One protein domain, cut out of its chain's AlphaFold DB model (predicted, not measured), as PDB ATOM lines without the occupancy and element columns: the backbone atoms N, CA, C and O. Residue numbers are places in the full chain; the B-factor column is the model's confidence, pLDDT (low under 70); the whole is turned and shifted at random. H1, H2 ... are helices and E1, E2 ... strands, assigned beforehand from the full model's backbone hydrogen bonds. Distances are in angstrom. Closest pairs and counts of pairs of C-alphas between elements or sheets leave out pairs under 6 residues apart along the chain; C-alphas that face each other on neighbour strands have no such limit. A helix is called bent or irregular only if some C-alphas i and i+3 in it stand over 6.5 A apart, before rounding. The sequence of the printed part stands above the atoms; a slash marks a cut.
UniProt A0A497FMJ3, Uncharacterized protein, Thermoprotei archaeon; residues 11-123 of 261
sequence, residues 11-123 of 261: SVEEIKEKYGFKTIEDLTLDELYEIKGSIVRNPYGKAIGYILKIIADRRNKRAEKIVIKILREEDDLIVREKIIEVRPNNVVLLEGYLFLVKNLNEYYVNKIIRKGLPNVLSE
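AT A GLANCE: This is residues 11 to 123 of the 261 residues of an uncharacterized protein of Thermoprotei archaeon (UniProt A0A497FMJ3). A long, strongly twisted ribbon of three strands, E2, E3 and E4, makes the longest axis, and its sheet runs on through the short E1 into a small hairpin, E5 and E6, with H3 over one face of that hairpin. H1 sits beside the first residues of H3, away from the ribbon, and H2 grazes the ribbon at E2 and E3. The printed part has 113 residues, with the named elements H1 H2 E1 E2 E3 E4 E5 E6 H3 along the chain: three helices and six strands, of mixed class. The sheet is mixed, in the order E4 E3 E2 E1 E6 E5. The whole is compact, with a radius of gyration of the C-alphas of 13.8 A and spans of 43 by 29 by 21 A.

IN THESE COORDINATES: H1, residues 11 to 19, begins at C-alpha 11 (200.284, 151.640, 235.471) and is 12.4 A long. H2 is residues 29 to 34 and E1 residues 39 to 41. E2, residues 47 to 57, is 27.7 A long and bends by 52 degrees at residue 52. E3, residues 62 to 74, is the longest strand, at 34.4 A, and starts at C-alpha 62 (215.110, 139.557, 244.408). E4, residues 77 to 86, is 24.1 A long and bends by 57 degrees at residue 80. E5 is residues 91 to 94 and E6 residues 97 to 100. H3, residues 106 to 122, is 23.0 A long, has a kink of 26 degrees near residue 114, and ends at C-alpha 122 (207.963, 167.403, 260.957); it is irregular, but only just, with C-alphas 114 and 117 6.8 A apart.

HOW THE PARTS SIT: E1 to E4 form a meander, each strand the antiparallel neighbour of the one before. N 40 and O 49 of E1 and E2 are 2.8 A apart, N 52 and O 67 of E2 and E3 2.8 A, and N 70 and O 82 of E3 and E4 2.8 A, each within hydrogen-bond range. E1 and E6 are parallel, with N 41 and O 98 at 2.8 A. E5 and E6 are a hairpin, with N 99 and O 92 at 2.8 A; residues 22 to 23 pair antiparallel with residues 92 to 93 of E5. H3 is on the sheet in two layers, helix on one face, at a height over the sheet of 9.1 A; it is over E6 and, only just, over E5, on which 3 of its C-alphas fall. Its closest C-alphas to E6 are those of Ile 112 and Phe 99, 7.7 A apart. H1 is not on the sheet; it is close to H3 but not clearly touching, the closest C-alphas being those of Ile 15 and Glu 106, 6.5 A apart. H2 only grazes the sheet, with its residues 29 to 33; the closest C-alphas of H2 and E3 are those of Leu 29 and Arg 62, 6.5 A apart. Every O i to N i+4 pair is within hydrogen-bond range in H1, against 1 of 2 in H2 and 11 of 13 in H3.

THE WHOLE: The two C-alphas farthest apart, those of Arg 59 and Asp 75, are 43.8 A apart. The printed part has no cut and no long link; H1 to H2 is short and the others are tight. Mean pLDDT of the printed part is 77.4; it is under 70 at residues 33, 37, 58, 71 to 81 and 121 to 123.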
ATOM      1  N   SER A  11     200.793 150.682 234.481       73.50
ATOM      2  CA  SER A  11     200.284 151.640 235.471       73.50
ATOM      3  C   SER A  11     201.161 151.824 236.719       73.50
ATOM      4  O   SER A  11     201.201 152.918 237.270       73.50
ATOM      5  N   VAL A  12     201.845 150.785 237.212       78.62
ATOM      6  CA  VAL A  12     202.659 150.895 238.437       78.62
ATOM      7  C   VAL A  12     204.009 151.526 238.126       78.62
ATOM      8  O   VAL A  12     204.457 152.399 238.865       78.62
ATOM      9  N   GLU A  13     204.627 151.107 237.030       82.50
ATOM     10  CA  GLU A  13     205.878 151.648 236.521       82.50
ATOM     11  C   GLU A  13     205.718 153.140 236.162       82.50
ATOM     12  O   GLU A  13     206.521 153.954 236.614       82.50
ATOM     13  N   GLU A  14     204.612 153.535 235.517       82.44
ATOM     14  CA  GLU A  14     204.254 154.947 235.276       82.44
ATOM     15  C   GLU A  14     204.125 155.750 236.585       82.44
ATOM     16  O   GLU A  14     204.582 156.890 236.684       82.44
ATOM     17  N   ILE A  15     203.522 155.161 237.626       84.81
ATOM     18  CA  ILE A  15     203.405 155.796 238.947       84.81
ATOM     19  C   ILE A  15     204.788 155.930 239.610       84.81
ATOM     20  O   ILE A  15     205.066 156.963 240.221       84.81
ATOM     21  N   LYS A  16     205.671 154.929 239.491       86.62
ATOM     22  CA  LYS A  16     207.047 154.999 240.014       86.62
ATOM     23  C   LYS A  16     207.833 156.127 239.355       86.62
ATOM     24  O   LYS A  16     208.443 156.918 240.067       86.62
ATOM     25  N   GLU A  17     207.766 156.239 238.029       83.50
ATOM     26  CA  GLU A  17     208.440 157.302 237.273       83.50
ATOM     27  C   GLU A  17     207.904 158.689 237.635       83.50
ATOM     28  O   GLU A  17     208.679 159.593 237.942       83.50
ATOM     29  N   LYS A  18     206.576 158.850 237.685       83.62
ATOM     30  CA  LYS A  18     205.923 160.129 238.003       83.62
ATOM     31  C   LYS A  18     206.292 160.673 239.385       83.62
ATOM     32  O   LYS A  18     206.354 161.888 239.565       83.62
ATOM     33  N   TYR A  19     206.473 159.791 240.366       80.00
ATOM     34  CA  TYR A  19     206.647 160.165 241.772       80.00
ATOM     35  C   TYR A  19     208.046 159.881 242.336       80.00
ATOM     36  O   TYR A  19     208.301 160.222 243.488       80.00
ATOM     37  N   GLY A  20     208.942 159.266 241.561       84.19
ATOM     38  CA  GLY A  20     210.344 159.065 241.932       84.19
ATOM     39  C   GLY A  20     210.575 158.145 243.137       84.19
ATOM     40  O   GLY A  20     211.471 158.409 243.935       84.19
ATOM     41  N   PHE A  21     209.787 157.077 243.302       86.56
ATOM     42  CA  PHE A  21     209.977 156.101 244.390       86.56
ATOM     43  C   PHE A  21     210.384 154.718 243.876       86.56
ATOM     44  O   PHE A  21     210.135 154.359 242.727       86.56
ATOM     45  N   LYS A  22     210.956 153.907 244.772       88.12
ATOM     46  CA  LYS A  22     211.238 152.482 244.539       88.12
ATOM     47  C   LYS A  22     210.361 151.619 245.440       88.12
ATOM     48  O   LYS A  22     209.899 152.075 246.485       88.12
ATOM     49  N   THR A  23     210.139 150.361 245.083       90.81
ATOM     50  CA  THR A  23     209.641 149.356 246.033       90.81
ATOM     51  C   THR A  23     210.755 148.397 246.414       90.81
ATOM     52  O   THR A  23     211.790 148.338 245.757       90.81
ATOM     53  N   ILE A  24     210.560 147.615 247.477       87.31
ATOM     54  CA  ILE A  24     211.570 146.624 247.888       87.31
ATOM     55  C   ILE A  24     211.783 145.544 246.806       87.31
ATOM     56  O   ILE A  24     212.833 144.910 246.760       87.31
ATOM     57  N   GLU A  25     210.824 145.358 245.897       87.12
ATOM     58  CA  GLU A  25     210.985 144.474 244.733       87.12
ATOM     59  C   GLU A  25     212.077 144.945 243.758       87.12
ATOM     60  O   GLU A  25     212.666 144.120 243.059       87.12
ATOM     61  N   ASP A  26     212.359 146.251 243.725       86.25
ATOM     62  CA  ASP A  26     213.327 146.867 242.812       86.25
ATOM     63  C   ASP A  26     214.765 146.854 243.365       86.25
ATOM     64  O   ASP A  26     215.689 147.272 242.668       86.25
ATOM     65  N   LEU A  27     214.954 146.415 244.614       82.56
ATOM     66  CA  LEU A  27     216.242 146.456 245.307       82.56
ATOM     67  C   LEU A  27     217.097 145.219 245.017       82.56
ATOM     68  O   LEU A  27     216.605 144.092 244.906       82.56
ATOM     69  N   THR A  28     218.405 145.442 244.941       79.38
ATOM     70  CA  THR A  28     219.428 144.397 244.835       79.38
ATOM     71  C   THR A  28     219.622 143.663 246.164       79.38
ATOM     72  O   THR A  28     219.238 144.150 247.223       79.38
ATOM     73  N   LEU A  29     220.240 142.475 246.136       73.56
ATOM     74  CA  LEU A  29     220.498 141.690 247.356       73.56
ATOM     75  C   LEU A  29     221.292 142.459 248.422       73.56
ATOM     76  O   LEU A  29     221.014 142.280 249.607       73.56
ATOM     77  N   ASP A  30     222.236 143.300 248.003       71.62
ATOM     78  CA  ASP A  30     223.068 144.081 248.917       71.62
ATOM     79  C   ASP A  30     222.227 145.168 249.605       71.62
ATOM     80  O   ASP A  30     222.186 145.237 250.833       71.62
ATOM     81  N   GLU A  31     221.423 145.913 248.837       74.00
ATOM     82  CA  GLU A  31     220.472 146.906 249.366       74.00
ATOM     83  C   GLU A  31     219.409 146.264 250.281       74.00
ATOM     84  O   GLU A  31     218.976 146.859 251.271       74.00
ATOM     85  N   LEU A  32     218.985 145.026 249.991       74.69
ATOM     86  CA  LEU A  32     218.039 144.285 250.834       74.69
ATOM     87  C   LEU A  32     218.608 143.979 252.225       74.69
ATOM     88  O   LEU A  32     217.844 143.905 253.192       74.69
ATOM     89  N   TYR A  33     219.923 143.781 252.345       69.62
ATOM     90  CA  TYR A  33     220.557 143.532 253.637       69.62
ATOM     91  C   TYR A  33     220.511 144.779 254.529       69.62
ATOM     92  O   TYR A  33     220.210 144.671 255.718       69.62
ATOM     93  N   GLU A  34     220.717 145.957 253.939       71.19
ATOM     94  CA  GLU A  34     220.739 147.242 254.647       71.19
ATOM     95  C   GLU A  34     219.375 147.638 255.227       71.19
ATOM     96  O   GLU A  34     219.293 148.256 256.286       71.19
ATOM     97  N   ILE A  35     218.279 147.253 254.568       70.88
ATOM     98  CA  ILE A  35     216.925 147.608 255.021       70.88
ATOM     99  C   ILE A  35     216.365 146.661 256.094       70.88
ATOM    100  O   ILE A  35     215.279 146.895 256.638       70.88
ATOM    101  N   LYS A  36     217.074 145.581 256.438       70.00
ATOM    102  CA  LYS A  36     216.674 144.702 257.542       70.00
ATOM    103  C   LYS A  36     216.679 145.491 258.860       70.00
ATOM    104  O   LYS A  36     217.588 146.260 259.132       70.00
ATOM    105  N   GLY A  37     215.650 145.319 259.692       64.31
ATOM    106  CA  GLY A  37     215.497 146.071 260.944       64.31
ATOM    107  C   GLY A  37     214.991 147.506 260.770       64.31
ATOM    108  O   GLY A  37     214.687 148.164 261.762       64.31
ATOM    109  N   SER A  38     214.828 147.986 259.533       71.62
ATOM    110  CA  SER A  38     214.341 149.342 259.272       71.62
ATOM    111  C   SER A  38     212.886 149.531 259.703       71.62
ATOM    112  O   SER A  38     212.051 148.630 259.567       71.62
ATOM    113  N   ILE A  39     212.582 150.740 260.183       77.25
ATOM    114  CA  ILE A  39     211.248 151.151 260.634       77.25
ATOM    115  C   ILE A  39     210.306 151.257 259.437       77.25
ATOM    116  O   ILE A  39     210.558 151.997 258.486       77.25
ATOM    117  N   VAL A  40     209.172 150.577 259.542       79.31
ATOM    118  CA  VAL A  40     208.071 150.623 258.586       79.31
ATOM    119  C   VAL A  40     206.989 151.560 259.106       79.31
ATOM    120  O   VAL A  40     206.577 151.486 260.268       79.31
ATOM    121  N   ARG A  41     206.493 152.421 258.221       85.81
ATOM    122  CA  ARG A  41     205.459 153.418 258.505       85.81
ATOM    123  C   ARG A  41     204.183 153.139 257.728       85.81
ATOM    124  O   ARG A  41     204.191 152.462 256.701       85.81
ATOM    125  N   ASN A  42     203.066 153.667 258.209       85.75
ATOM    126  CA  ASN A  42     201.834 153.713 257.426       85.75
ATOM    127  C   ASN A  42     201.865 154.897 256.431       85.75
ATOM    128  O   ASN A  42     202.730 155.765 256.538       85.75
ATOM    129  N   PRO A  43     200.894 155.015 255.506       85.94
ATOM    130  CA  PRO A  43     200.865 156.107 254.523       85.94
ATOM    131  C   PRO A  43     200.731 157.526 255.100       85.94
ATOM    132  O   PRO A  43     200.819 158.494 254.354       85.94
ATOM    133  N   TYR A  44     200.468 157.657 256.402       82.56
ATOM    134  CA  TYR A  44     200.389 158.927 257.124       82.56
ATOM    135  C   TYR A  44     201.683 159.254 257.879       82.56
ATOM    136  O   TYR A  44     201.706 160.237 258.607       82.56
ATOM    137  N   GLY A  45     202.749 158.463 257.718       75.88
ATOM    138  CA  GLY A  45     204.053 158.731 258.333       75.88
ATOM    139  C   GLY A  45     204.241 158.124 259.718       75.88
ATOM    140  O   GLY A  45     205.371 158.013 260.181       75.88
ATOM    141  N   LYS A  46     203.172 157.621 260.342       78.88
ATOM    142  CA  LYS A  46     203.246 156.997 261.665       78.88
ATOM    143  C   LYS A  46     204.012 155.675 261.595       78.88
ATOM    144  O   LYS A  46     203.676 154.816 260.771       78.88
ATOM    145  N   ALA A  47     204.994 155.494 262.475       77.19
ATOM    146  CA  ALA A  47     205.689 154.223 262.649       77.19
ATOM    147  C   ALA A  47     204.707 153.131 263.102       77.19
ATOM    148  O   ALA A  47     203.916 153.332 264.018       77.19
ATOM    149  N   ILE A  48     204.731 151.982 262.430       76.38
ATOM    150  CA  ILE A  48     203.844 150.844 262.730       76.38
ATOM    151  C   ILE A  48     204.609 149.568 263.057       76.38
ATOM    152  O   ILE A  48     203.997 148.565 263.411       76.38
ATOM    153  N   GLY A  49     205.928 149.553 262.888       80.19
ATOM    154  CA  GLY A  49     206.735 148.362 263.105       80.19
ATOM    155  C   GLY A  49     208.079 148.434 262.409       80.19
ATOM    156  O   GLY A  49     208.532 149.512 262.033       80.19
ATOM    157  N   TYR A  50     208.702 147.278 262.213       80.56
ATOM    158  CA  TYR A  50     209.988 147.163 261.529       80.56
ATOM    159  C   TYR A  50     210.092 145.870 260.715       80.56
ATOM    160  O   TYR A  50     209.343 144.907 260.930       80.56
ATOM    161  N   ILE A  51     211.025 145.847 259.762       75.88
ATOM    162  CA  ILE A  51     211.328 144.655 258.962       75.88
ATOM    163  C   ILE A  51     212.077 143.644 259.831       75.88
ATOM    164  O   ILE A  51     213.219 143.871 260.218       75.88
ATOM    165  N   LEU A  52     211.452 142.499 260.099       74.94
ATOM    166  CA  LEU A  52     212.053 141.420 260.884       74.94
ATOM    167  C   LEU A  52     212.987 140.560 260.024       74.94
ATOM    168  O   LEU A  52     214.126 140.278 260.399       74.94
ATOM    169  N   LYS A  53     212.497 140.121 258.861       78.50
ATOM    170  CA  LYS A  53     213.261 139.317 257.902       78.50
ATOM    171  C   LYS A  53     212.773 139.551 256.478       78.50
ATOM    172  O   LYS A  53     211.594 139.825 256.255       78.50
ATOM    173  N   ILE A  54     213.678 139.381 255.524       80.00
ATOM    174  CA  ILE A  54     213.386 139.402 254.092       80.00
ATOM    175  C   ILE A  54     213.703 138.011 253.560       80.00
ATOM    176  O   ILE A  54     214.787 137.481 253.793       80.00
ATOM    177  N   ILE A  55     212.727 137.399 252.898       81.12
ATOM    178  CA  ILE A  55     212.892 136.126 252.205       81.12
ATOM    179  C   ILE A  55     213.163 136.490 250.750       81.12
ATOM    180  O   ILE A  55     212.278 137.001 250.062       81.12
ATOM    181  N   ALA A  56     214.404 136.288 250.320       79.62
ATOM    182  CA  ALA A  56     214.845 136.557 248.961       79.62
ATOM    183  C   ALA A  56     215.056 135.246 248.200       79.62
ATOM    184  O   ALA A  56     215.580 134.272 248.747       79.62
ATOM    185  N   ASP A  57     214.686 135.245 246.924       75.12
ATOM    186  CA  ASP A  57     215.005 134.158 246.015       75.12
ATOM    187  C   ASP A  57     216.463 134.299 245.559       75.12
ATOM    188  O   ASP A  57     216.835 135.251 244.867       75.12
ATOM    189  N   ARG A  58     217.301 133.327 245.938       68.75
ATOM    190  CA  ARG A  58     218.726 133.298 245.579       68.75
ATOM    191  C   ARG A  58     218.963 133.204 244.070       68.75
ATOM    192  O   ARG A  58     220.001 133.668 243.610       68.75
ATOM    193  N   ARG A  59     218.038 132.614 243.302       76.94
ATOM    194  CA  ARG A  59     218.175 132.457 241.842       76.94
ATOM    195  C   ARG A  59     217.881 133.763 241.120       76.94
ATOM    196  O   ARG A  59     218.649 134.178 240.261       76.94
ATOM    197  N   ASN A  60     216.795 134.421 241.516       71.50
ATOM    198  CA  ASN A  60     216.343 135.669 240.906       71.50
ATOM    199  C   ASN A  60     216.976 136.919 241.533       71.50
ATOM    200  O   ASN A  60     216.762 138.017 241.026       71.50
ATOM    201  N   LYS A  61     217.754 136.759 242.616       72.69
ATOM    202  CA  LYS A  61     218.410 137.838 243.374       72.69
ATOM    203  C   LYS A  61     217.444 138.966 243.772       72.69
ATOM    204  O   LYS A  61     217.822 140.132 243.778       72.69
ATOM    205  N   ARG A  62     216.194 138.615 244.082       76.25
ATOM    206  CA  ARG A  62     215.110 139.557 244.408       76.25
ATOM    207  C   ARG A  62     214.389 139.141 245.679       76.25
ATOM    208  O   ARG A  62     214.350 137.957 246.023       76.25
ATOM    209  N   ALA A  63     213.787 140.111 246.361       80.94
ATOM    210  CA  ALA A  63     212.886 139.834 247.470       80.94
ATOM    211  C   ALA A  63     211.636 139.102 246.957       80.94
ATOM    212  O   ALA A  63     211.019 139.525 245.984       80.94
ATOM    213  N   GLU A  64     211.244 138.022 247.628       83.94
ATOM    214  CA  GLU A  64     209.998 137.299 247.358       83.94
ATOM    215  C   GLU A  64     208.929 137.678 248.391       83.94
ATOM    216  O   GLU A  64     207.768 137.928 248.058       83.94
ATOM    217  N   LYS A  65     209.333 137.768 249.663       86.00
ATOM    218  CA  LYS A  65     208.461 138.139 250.779       86.00
ATOM    219  C   LYS A  65     209.195 138.972 251.812       86.00
ATOM    220  O   LYS A  65     210.383 138.784 252.070       86.00
ATOM    221  N   ILE A  66     208.442 139.834 252.478       83.94
ATOM    222  CA  ILE A  66     208.930 140.643 253.589       83.94
ATOM    223  C   ILE A  66     208.105 140.310 254.811       83.94
ATOM    224  O   ILE A  66     206.876 140.288 254.757       83.94
ATOM    225  N   VAL A  67     208.781 140.058 255.920       78.56
ATOM    226  CA  VAL A  67     208.135 139.807 257.199       78.56
ATOM    227  C   VAL A  67     208.311 141.029 258.071       78.56
ATOM    228  O   VAL A  67     209.429 141.419 258.407       78.56
ATOM    229  N   ILE A  68     207.185 141.629 258.433       78.38
ATOM    230  CA  ILE A  68     207.127 142.856 259.218       78.38
ATOM    231  C   ILE A  68     206.547 142.505 260.576       78.38
ATOM    232  O   ILE A  68     205.476 141.898 260.670       78.38
ATOM    233  N   LYS A  69     207.250 142.913 261.629       76.94
ATOM    234  CA  LYS A  69     206.712 142.887 262.981       76.94
ATOM    235  C   LYS A  69     205.958 144.191 263.191       76.94
ATOM    236  O   LYS A  69     206.573 145.237 263.378       76.94
ATOM    237  N   ILE A  70     204.632 144.140 263.081       77.19
ATOM    238  CA  ILE A  70     203.780 145.284 263.395       77.19
ATOM    239  C   ILE A  70     203.687 145.398 264.907       77.19
ATOM    240  O   ILE A  70     203.249 144.472 265.591       77.19
ATOM    241  N   LEU A  71     204.062 146.568 265.389       67.75
ATOM    242  CA  LEU A  71     203.853 147.023 266.745       67.75
ATOM    243  C   LEU A  71     202.484 147.707 266.727       67.75
ATOM    244  O   LEU A  71     202.354 148.846 266.279       67.75
ATOM    245  N   ARG A  72     201.417 146.981 267.082       56.62
ATOM    246  CA  ARG A  72     200.120 147.641 267.258       56.62
ATOM    247  C   ARG A  72     200.175 148.443 268.544       56.62
ATOM    248  O   ARG A  72     200.275 147.867 269.626       56.62
ATOM    249  N   GLU A  73     200.045 149.751 268.395       44.81
ATOM    250  CA  GLU A  73     199.553 150.601 269.466       44.81
ATOM    251  C   GLU A  73     198.050 150.360 269.614       44.81
ATOM    252  O   GLU A  73     197.251 150.742 268.756       44.81
ATOM    253  N   GLU A  74     197.681 149.676 270.691       40.91
ATOM    254  CA  GLU A  74     196.369 149.828 271.313       40.91
ATOM    255  C   GLU A  74     196.631 150.736 272.528       40.91
ATOM    256  O   GLU A  74     197.470 150.416 273.368       40.91
ATOM    257  N   ASP A  75     195.996 151.909 272.569       40.81
ATOM    258  CA  ASP A  75     196.031 152.826 273.719       40.81
ATOM    259  C   ASP A  75     197.436 153.295 274.169       40.81
ATOM    260  O   ASP A  75     197.774 153.265 275.356       40.81
ATOM    261  N   ASP A  76     198.272 153.749 273.222       40.91
ATOM    262  CA  ASP A  76     199.626 154.291 273.464       40.91
ATOM    263  C   ASP A  76     200.567 153.352 274.251       40.91
ATOM    264  O   ASP A  76     201.534 153.786 274.889       40.91
ATOM    265  N   LEU A  77     200.277 152.055 274.227       36.84
ATOM    266  CA  LEU A  77     201.142 150.966 274.648       36.84
ATOM    267  C   LEU A  77     201.298 150.036 273.438       36.84
ATOM    268  O   LEU A  77     200.342 149.765 272.710       36.84
ATOM    269  N   ILE A  78     202.505 149.537 273.187       45.78
ATOM    270  CA  ILE A  78     202.704 148.484 272.185       45.78
ATOM    271  C   ILE A  78     202.193 147.184 272.817       45.78
ATOM    272  O   ILE A  78     202.928 146.505 273.525       45.78
ATOM    273  N   VAL A  79     200.904 146.880 272.639       45.31
ATOM    274  CA  VAL A  79     200.231 145.766 273.340       45.31
ATOM    275  C   VAL A  79     200.207 144.487 272.501       45.31
ATOM    276  O   VAL A  79     200.113 143.390 273.046       45.31
ATOM    277  N   ARG A  80     200.302 144.574 271.166       48.19
ATOM    278  CA  ARG A  80     200.213 143.386 270.301       48.19
ATOM    279  C   ARG A  80     201.243 143.400 269.189       48.19
ATOM    280  O   ARG A  80     201.161 144.183 268.241       48.19
ATOM    281  N   GLU A  81     202.171 142.460 269.272       61.53
ATOM    282  CA  GLU A  81     203.091 142.167 268.187       61.53
ATOM    283  C   GLU A  81     202.381 141.272 267.174       61.53
ATOM    284  O   GLU A  81     202.069 140.112 267.438       61.53
ATOM    285  N   LYS A  82     202.086 141.824 265.997       78.19
ATOM    286  CA  LYS A  82     201.542 141.046 264.886       78.19
ATOM    287  C   LYS A  82     202.617 140.889 263.831       78.19
ATOM    288  O   LYS A  82     202.995 141.854 263.173       78.19
ATOM    289  N   ILE A  83     203.068 139.660 263.624       80.00
ATOM    290  CA  ILE A  83     203.930 139.342 262.493       80.00
ATOM    291  C   ILE A  83     203.043 139.190 261.258       80.00
ATOM    292  O   ILE A  83     202.065 138.441 261.272       80.00
ATOM    293  N   ILE A  84     203.364 139.930 260.201       83.38
ATOM    294  CA  ILE A  84     202.695 139.806 258.907       83.38
ATOM    295  C   ILE A  84     203.711 139.520 257.810       83.38
ATOM    296  O   ILE A  84     204.823 140.045 257.822       83.38
ATOM    297  N   GLU A  85     203.298 138.711 256.840       87.44
ATOM    298  CA  GLU A  85     204.010 138.558 255.576       87.44
ATOM    299  C   GLU A  85     203.381 139.488 254.542       87.44
ATOM    300  O   GLU A  85     202.158 139.515 254.374       87.44
ATOM    301  N   VAL A  86     204.209 140.259 253.844       88.31
ATOM    302  CA  VAL A  86     203.775 141.181 252.797       88.31
ATOM    303  C   VAL A  86     204.594 140.988 251.531       88.31
ATOM    304  O   VAL A  86     205.743 140.538 251.562       88.31
ATOM    305  N   ARG A  87     203.983 141.344 250.398       89.19
ATOM    306  CA  ARG A  87     204.668 141.362 249.107       89.19
ATOM    307  C   ARG A  87     205.658 142.532 249.057       89.19
ATOM    308  O   ARG A  87     205.289 143.620 249.500       89.19
ATOM    309  N   PRO A  88     206.854 142.361 248.470       88.62
ATOM    310  CA  PRO A  88     207.842 143.431 248.349       88.62
ATOM    311  C   PRO A  88     207.326 144.688 247.643       88.62
ATOM    312  O   PRO A  88     207.617 145.797 248.085       88.62
ATOM    313  N   ASN A  89     206.461 144.529 246.637       91.06
ATOM    314  CA  ASN A  89     205.832 145.652 245.935       91.06
ATOM    315  C   ASN A  89     204.945 146.549 246.821       91.06
ATOM    316  O   ASN A  89     204.635 147.680 246.464       91.06
ATOM    317  N   ASN A  90     204.495 146.042 247.973       90.50
ATOM    318  CA  ASN A  90     203.631 146.785 248.889       90.50
ATOM    319  C   ASN A  90     204.416 147.649 249.883       90.50
ATOM    320  O   ASN A  90     203.804 148.338 250.700       90.50
ATOM    321  N   VAL A  91     205.746 147.605 249.845       90.81
ATOM    322  CA  VAL A  91     206.595 148.446 250.685       90.81
ATOM    323  C   VAL A  91     207.329 149.432 249.789       90.81
ATOM    324  O   VAL A  91     208.181 149.052 248.987       90.81
ATOM    325  N   VAL A  92     206.951 150.698 249.923       90.56
ATOM    326  CA  VAL A  92     207.480 151.827 249.158       90.56
ATOM    327  C   VAL A  92     208.665 152.423 249.905       90.56
ATOM    328  O   VAL A  92     208.541 152.762 251.080       90.56
ATOM    329  N   LEU A  93     209.790 152.562 249.213       87.56
ATOM    330  CA  LEU A  93     210.965 153.304 249.636       87.56
ATOM    331  C   LEU A  93     210.941 154.674 248.952       87.56
ATOM    332  O   LEU A  93     211.096 154.774 247.733       87.56
ATOM    333  N   LEU A  94     210.748 155.722 249.746       82.88
ATOM    334  CA  LEU A  94     210.752 157.108 249.286       82.88
ATOM    335  C   LEU A  94     211.597 157.941 250.252       82.88
ATOM    336  O   LEU A  94     211.368 157.896 251.459       82.88
ATOM    337  N   GLU A  95     212.592 158.654 249.719       77.56
ATOM    338  CA  GLU A  95     213.530 159.493 250.490       77.56
ATOM    339  C   GLU A  95     214.180 158.778 251.694       77.56
ATOM    340  O   GLU A  95     214.420 159.364 252.746       77.56
ATOM    341  N   GLY A  96     214.451 157.474 251.561       74.31
ATOM    342  CA  GLY A  96     215.051 156.669 252.631       74.31
ATOM    343  C   GLY A  96     214.068 156.145 253.684       74.31
ATOM    344  O   GLY A  96     214.482 155.426 254.592       74.31
ATOM    345  N   TYR A  97     212.774 156.448 253.564       85.00
ATOM    346  CA  TYR A  97     211.737 155.976 254.479       85.00
ATOM    347  C   TYR A  97     210.888 154.868 253.855       85.00
ATOM    348  O   TYR A  97     210.536 154.911 252.675       85.00
ATOM    349  N   LEU A  98     210.527 153.882 254.680       85.31
ATOM    350  CA  LEU A  98     209.726 152.731 254.271       85.31
ATOM    351  C   LEU A  98     208.259 152.908 254.657       85.31
ATOM    352  O   LEU A  98     207.924 153.041 255.837       85.31
ATOM    353  N   PHE A  99     207.378 152.824 253.664       88.56
ATOM    354  CA  PHE A  99     205.934 152.949 253.822       88.56
ATOM    355  C   PHE A  99     205.226 151.674 253.367       88.56
ATOM    356  O   PHE A  99     205.343 151.255 252.217       88.56
ATOM    357  N   LEU A 100     204.443 151.068 254.257       91.00
ATOM    358  CA  LEU A 100     203.599 149.923 253.933       91.00
ATOM    359  C   LEU A 100     202.247 150.396 253.387       91.00
ATOM    360  O   LEU A 100     201.478 151.072 254.077       91.00
ATOM    361  N   VAL A 101     201.922 149.972 252.168       87.88
ATOM    362  CA  VAL A 101     200.635 150.225 251.512       87.88
ATOM    363  C   VAL A 101     199.867 148.920 251.313       87.88
ATOM    364  O   VAL A 101     200.444 147.853 251.124       87.88
ATOM    365  N   LYS A 102     198.530 148.980 251.359       80.88
ATOM    366  CA  LYS A 102     197.696 147.787 251.119       80.88
ATOM    367  C   LYS A 102     197.782 147.327 249.664       80.88
ATOM    368  O   LYS A 102     197.943 146.139 249.415       80.88
ATOM    369  N   ASN A 103     197.673 148.282 248.742       83.75
ATOM    370  CA  ASN A 103     197.812 148.105 247.302       83.75
ATOM    371  C   ASN A 103     198.574 149.313 246.763       83.75
ATOM    372  O   ASN A 103     198.237 150.444 247.123       83.75
ATOM    373  N   LEU A 104     199.568 149.087 245.913       84.88
ATOM    374  CA  LEU A 104     200.306 150.174 245.288       84.88
ATOM    375  C   LEU A 104     199.438 150.846 244.217       84.88
ATOM    376  O   LEU A 104     199.061 150.217 243.232       84.88
ATOM    377  N   ASN A 105     199.072 152.107 244.450       86.19
ATOM    378  CA  ASN A 105     198.344 152.949 243.507       86.19
ATOM    379  C   ASN A 105     198.604 154.436 243.793       86.19
ATOM    380  O   ASN A 105     199.126 154.807 244.847       86.19
ATOM    381  N   GLU A 106     198.176 155.288 242.868       84.44
ATOM    382  CA  GLU A 106     198.394 156.735 242.926       84.44
ATOM    383  C   GLU A 106     197.758 157.393 244.164       84.44
ATOM    384  O   GLU A 106     198.313 158.338 244.723       84.44
ATOM    385  N   TYR A 107     196.631 156.872 244.660       87.38
ATOM    386  CA  TYR A 107     195.994 157.379 245.879       87.38
ATOM    387  C   TYR A 107     196.895 157.228 247.113       87.38
ATOM    388  O   TYR A 107     197.051 158.174 247.890       87.38
ATOM    389  N   TYR A 108     197.496 156.050 247.315       86.50
ATOM    390  CA  TYR A 108     198.376 155.814 248.462       86.50
ATOM    391  C   TYR A 108     199.708 156.555 248.330       86.50
ATOM    392  O   TYR A 108     200.173 157.108 249.325       86.50
ATOM    393  N   VAL A 109     200.277 156.631 247.124       87.75
ATOM    394  CA  VAL A 109     201.523 157.376 246.870       87.75
ATOM    395  C   VAL A 109     201.323 158.875 247.116       87.75
ATOM    396  O   VAL A 109     202.069 159.472 247.888       87.75
ATOM    397  N   ASN A 110     200.243 159.472 246.595       85.56
ATOM    398  CA  ASN A 110     199.908 160.871 246.888       85.56
ATOM    399  C   ASN A 110     199.694 161.122 248.384       85.56
ATOM    400  O   ASN A 110     200.039 162.188 248.889       85.56
ATOM    401  N   LYS A 111     199.113 160.160 249.109       88.19
ATOM    402  CA  LYS A 111     198.923 160.275 250.559       88.19
ATOM    403  C   LYS A 111     200.257 160.277 251.307       88.19
ATOM    404  O   LYS A 111     200.419 161.099 252.208       88.19
ATOM    405  N   ILE A 112     201.195 159.414 250.912       86.81
ATOM    406  CA  ILE A 112     202.557 159.413 251.454       86.81
ATOM    407  C   ILE A 112     203.198 160.778 251.206       86.81
ATOM    408  O   ILE A 112     203.595 161.427 252.160       86.81
ATOM    409  N   ILE A 113     203.207 161.275 249.970       85.12
ATOM    410  CA  ILE A 113     203.897 162.528 249.627       85.12
ATOM    411  C   ILE A 113     203.269 163.745 250.312       85.12
ATOM    412  O   ILE A 113     203.974 164.593 250.843       85.12
ATOM    413  N   ARG A 114     201.935 163.847 250.331       82.94
ATOM    414  CA  ARG A 114     201.250 165.041 250.859       82.94
ATOM    415  C   ARG A 114     201.095 165.055 252.375       82.94
ATOM    416  O   ARG A 114     200.826 166.113 252.932       82.94
ATOM    417  N   LYS A 115     201.146 163.894 253.031       83.44
ATOM    418  CA  LYS A 115     200.909 163.774 254.479       83.44
ATOM    419  C   LYS A 115     202.006 162.983 255.163       83.44
ATOM    420  O   LYS A 115     202.593 163.473 256.114       83.44
ATOM    421  N   GLY A 116     202.279 161.771 254.688       80.88
ATOM    422  CA  GLY A 116     203.225 160.875 255.346       80.88
ATOM    423  C   GLY A 116     204.639 161.429 255.448       80.88
ATOM    424  O   GLY A 116     205.186 161.472 256.541       80.88
ATOM    425  N   LEU A 117     205.205 161.879 254.338       79.69
ATOM    426  CA  LEU A 117     206.556 162.406 254.269       79.69
ATOM    427  C   LEU A 117     206.689 163.726 255.054       79.69
ATOM    428  O   LEU A 117     207.544 163.770 255.935       79.69
ATOM    429  N   PRO A 118     205.803 164.735 254.889       77.94
ATOM    430  CA  PRO A 118     205.782 165.901 255.768       77.94
ATOM    431  C   PRO A 118     205.692 165.542 257.249       77.94
ATOM    432  O   PRO A 118     206.444 166.096 258.035       77.94
ATOM    433  N   ASN A 119     204.843 164.579 257.632       72.38
ATOM    434  CA  ASN A 119     204.720 164.158 259.028       72.38
ATOM    435  C   ASN A 119     206.034 163.578 259.559       72.38
ATOM    436  O   ASN A 119     206.487 163.993 260.619       72.38
ATOM    437  N   VAL A 120     206.683 162.696 258.793       71.94
ATOM    438  CA  VAL A 120     207.985 162.108 259.151       71.94
ATOM    439  C   VAL A 120     209.080 163.168 259.266       71.94
ATOM    440  O   VAL A 120     209.948 163.049 260.123       71.94
ATOM    441  N   LEU A 121     209.048 164.192 258.414       69.38
ATOM    442  CA  LEU A 121     210.017 165.288 258.434       69.38
ATOM    443  C   LEU A 121     209.704 166.337 259.521       69.38
ATOM    444  O   LEU A 121     210.615 167.011 259.989       69.38
ATOM    445  N   SER A 122     208.435 166.469 259.922       60.28
ATOM    446  CA  SER A 122     207.963 167.403 260.957       60.28
ATOM    447  C   SER A 122     208.028 166.837 262.379       60.28
ATOM    448  O   SER A 122     208.146 167.599 263.338       60.28
ATOM    449  N   GLU A 123     207.976 165.511 262.534       50.06
ATOM    450  CA  GLU A 123     208.300 164.825 263.783       50.06
ATOM    451  C   GLU A 123     209.815 164.943 263.996       50.06
ATOM    452  O   GLU A 123     210.610 164.162 263.482       50.06
TER     453      GLU A 123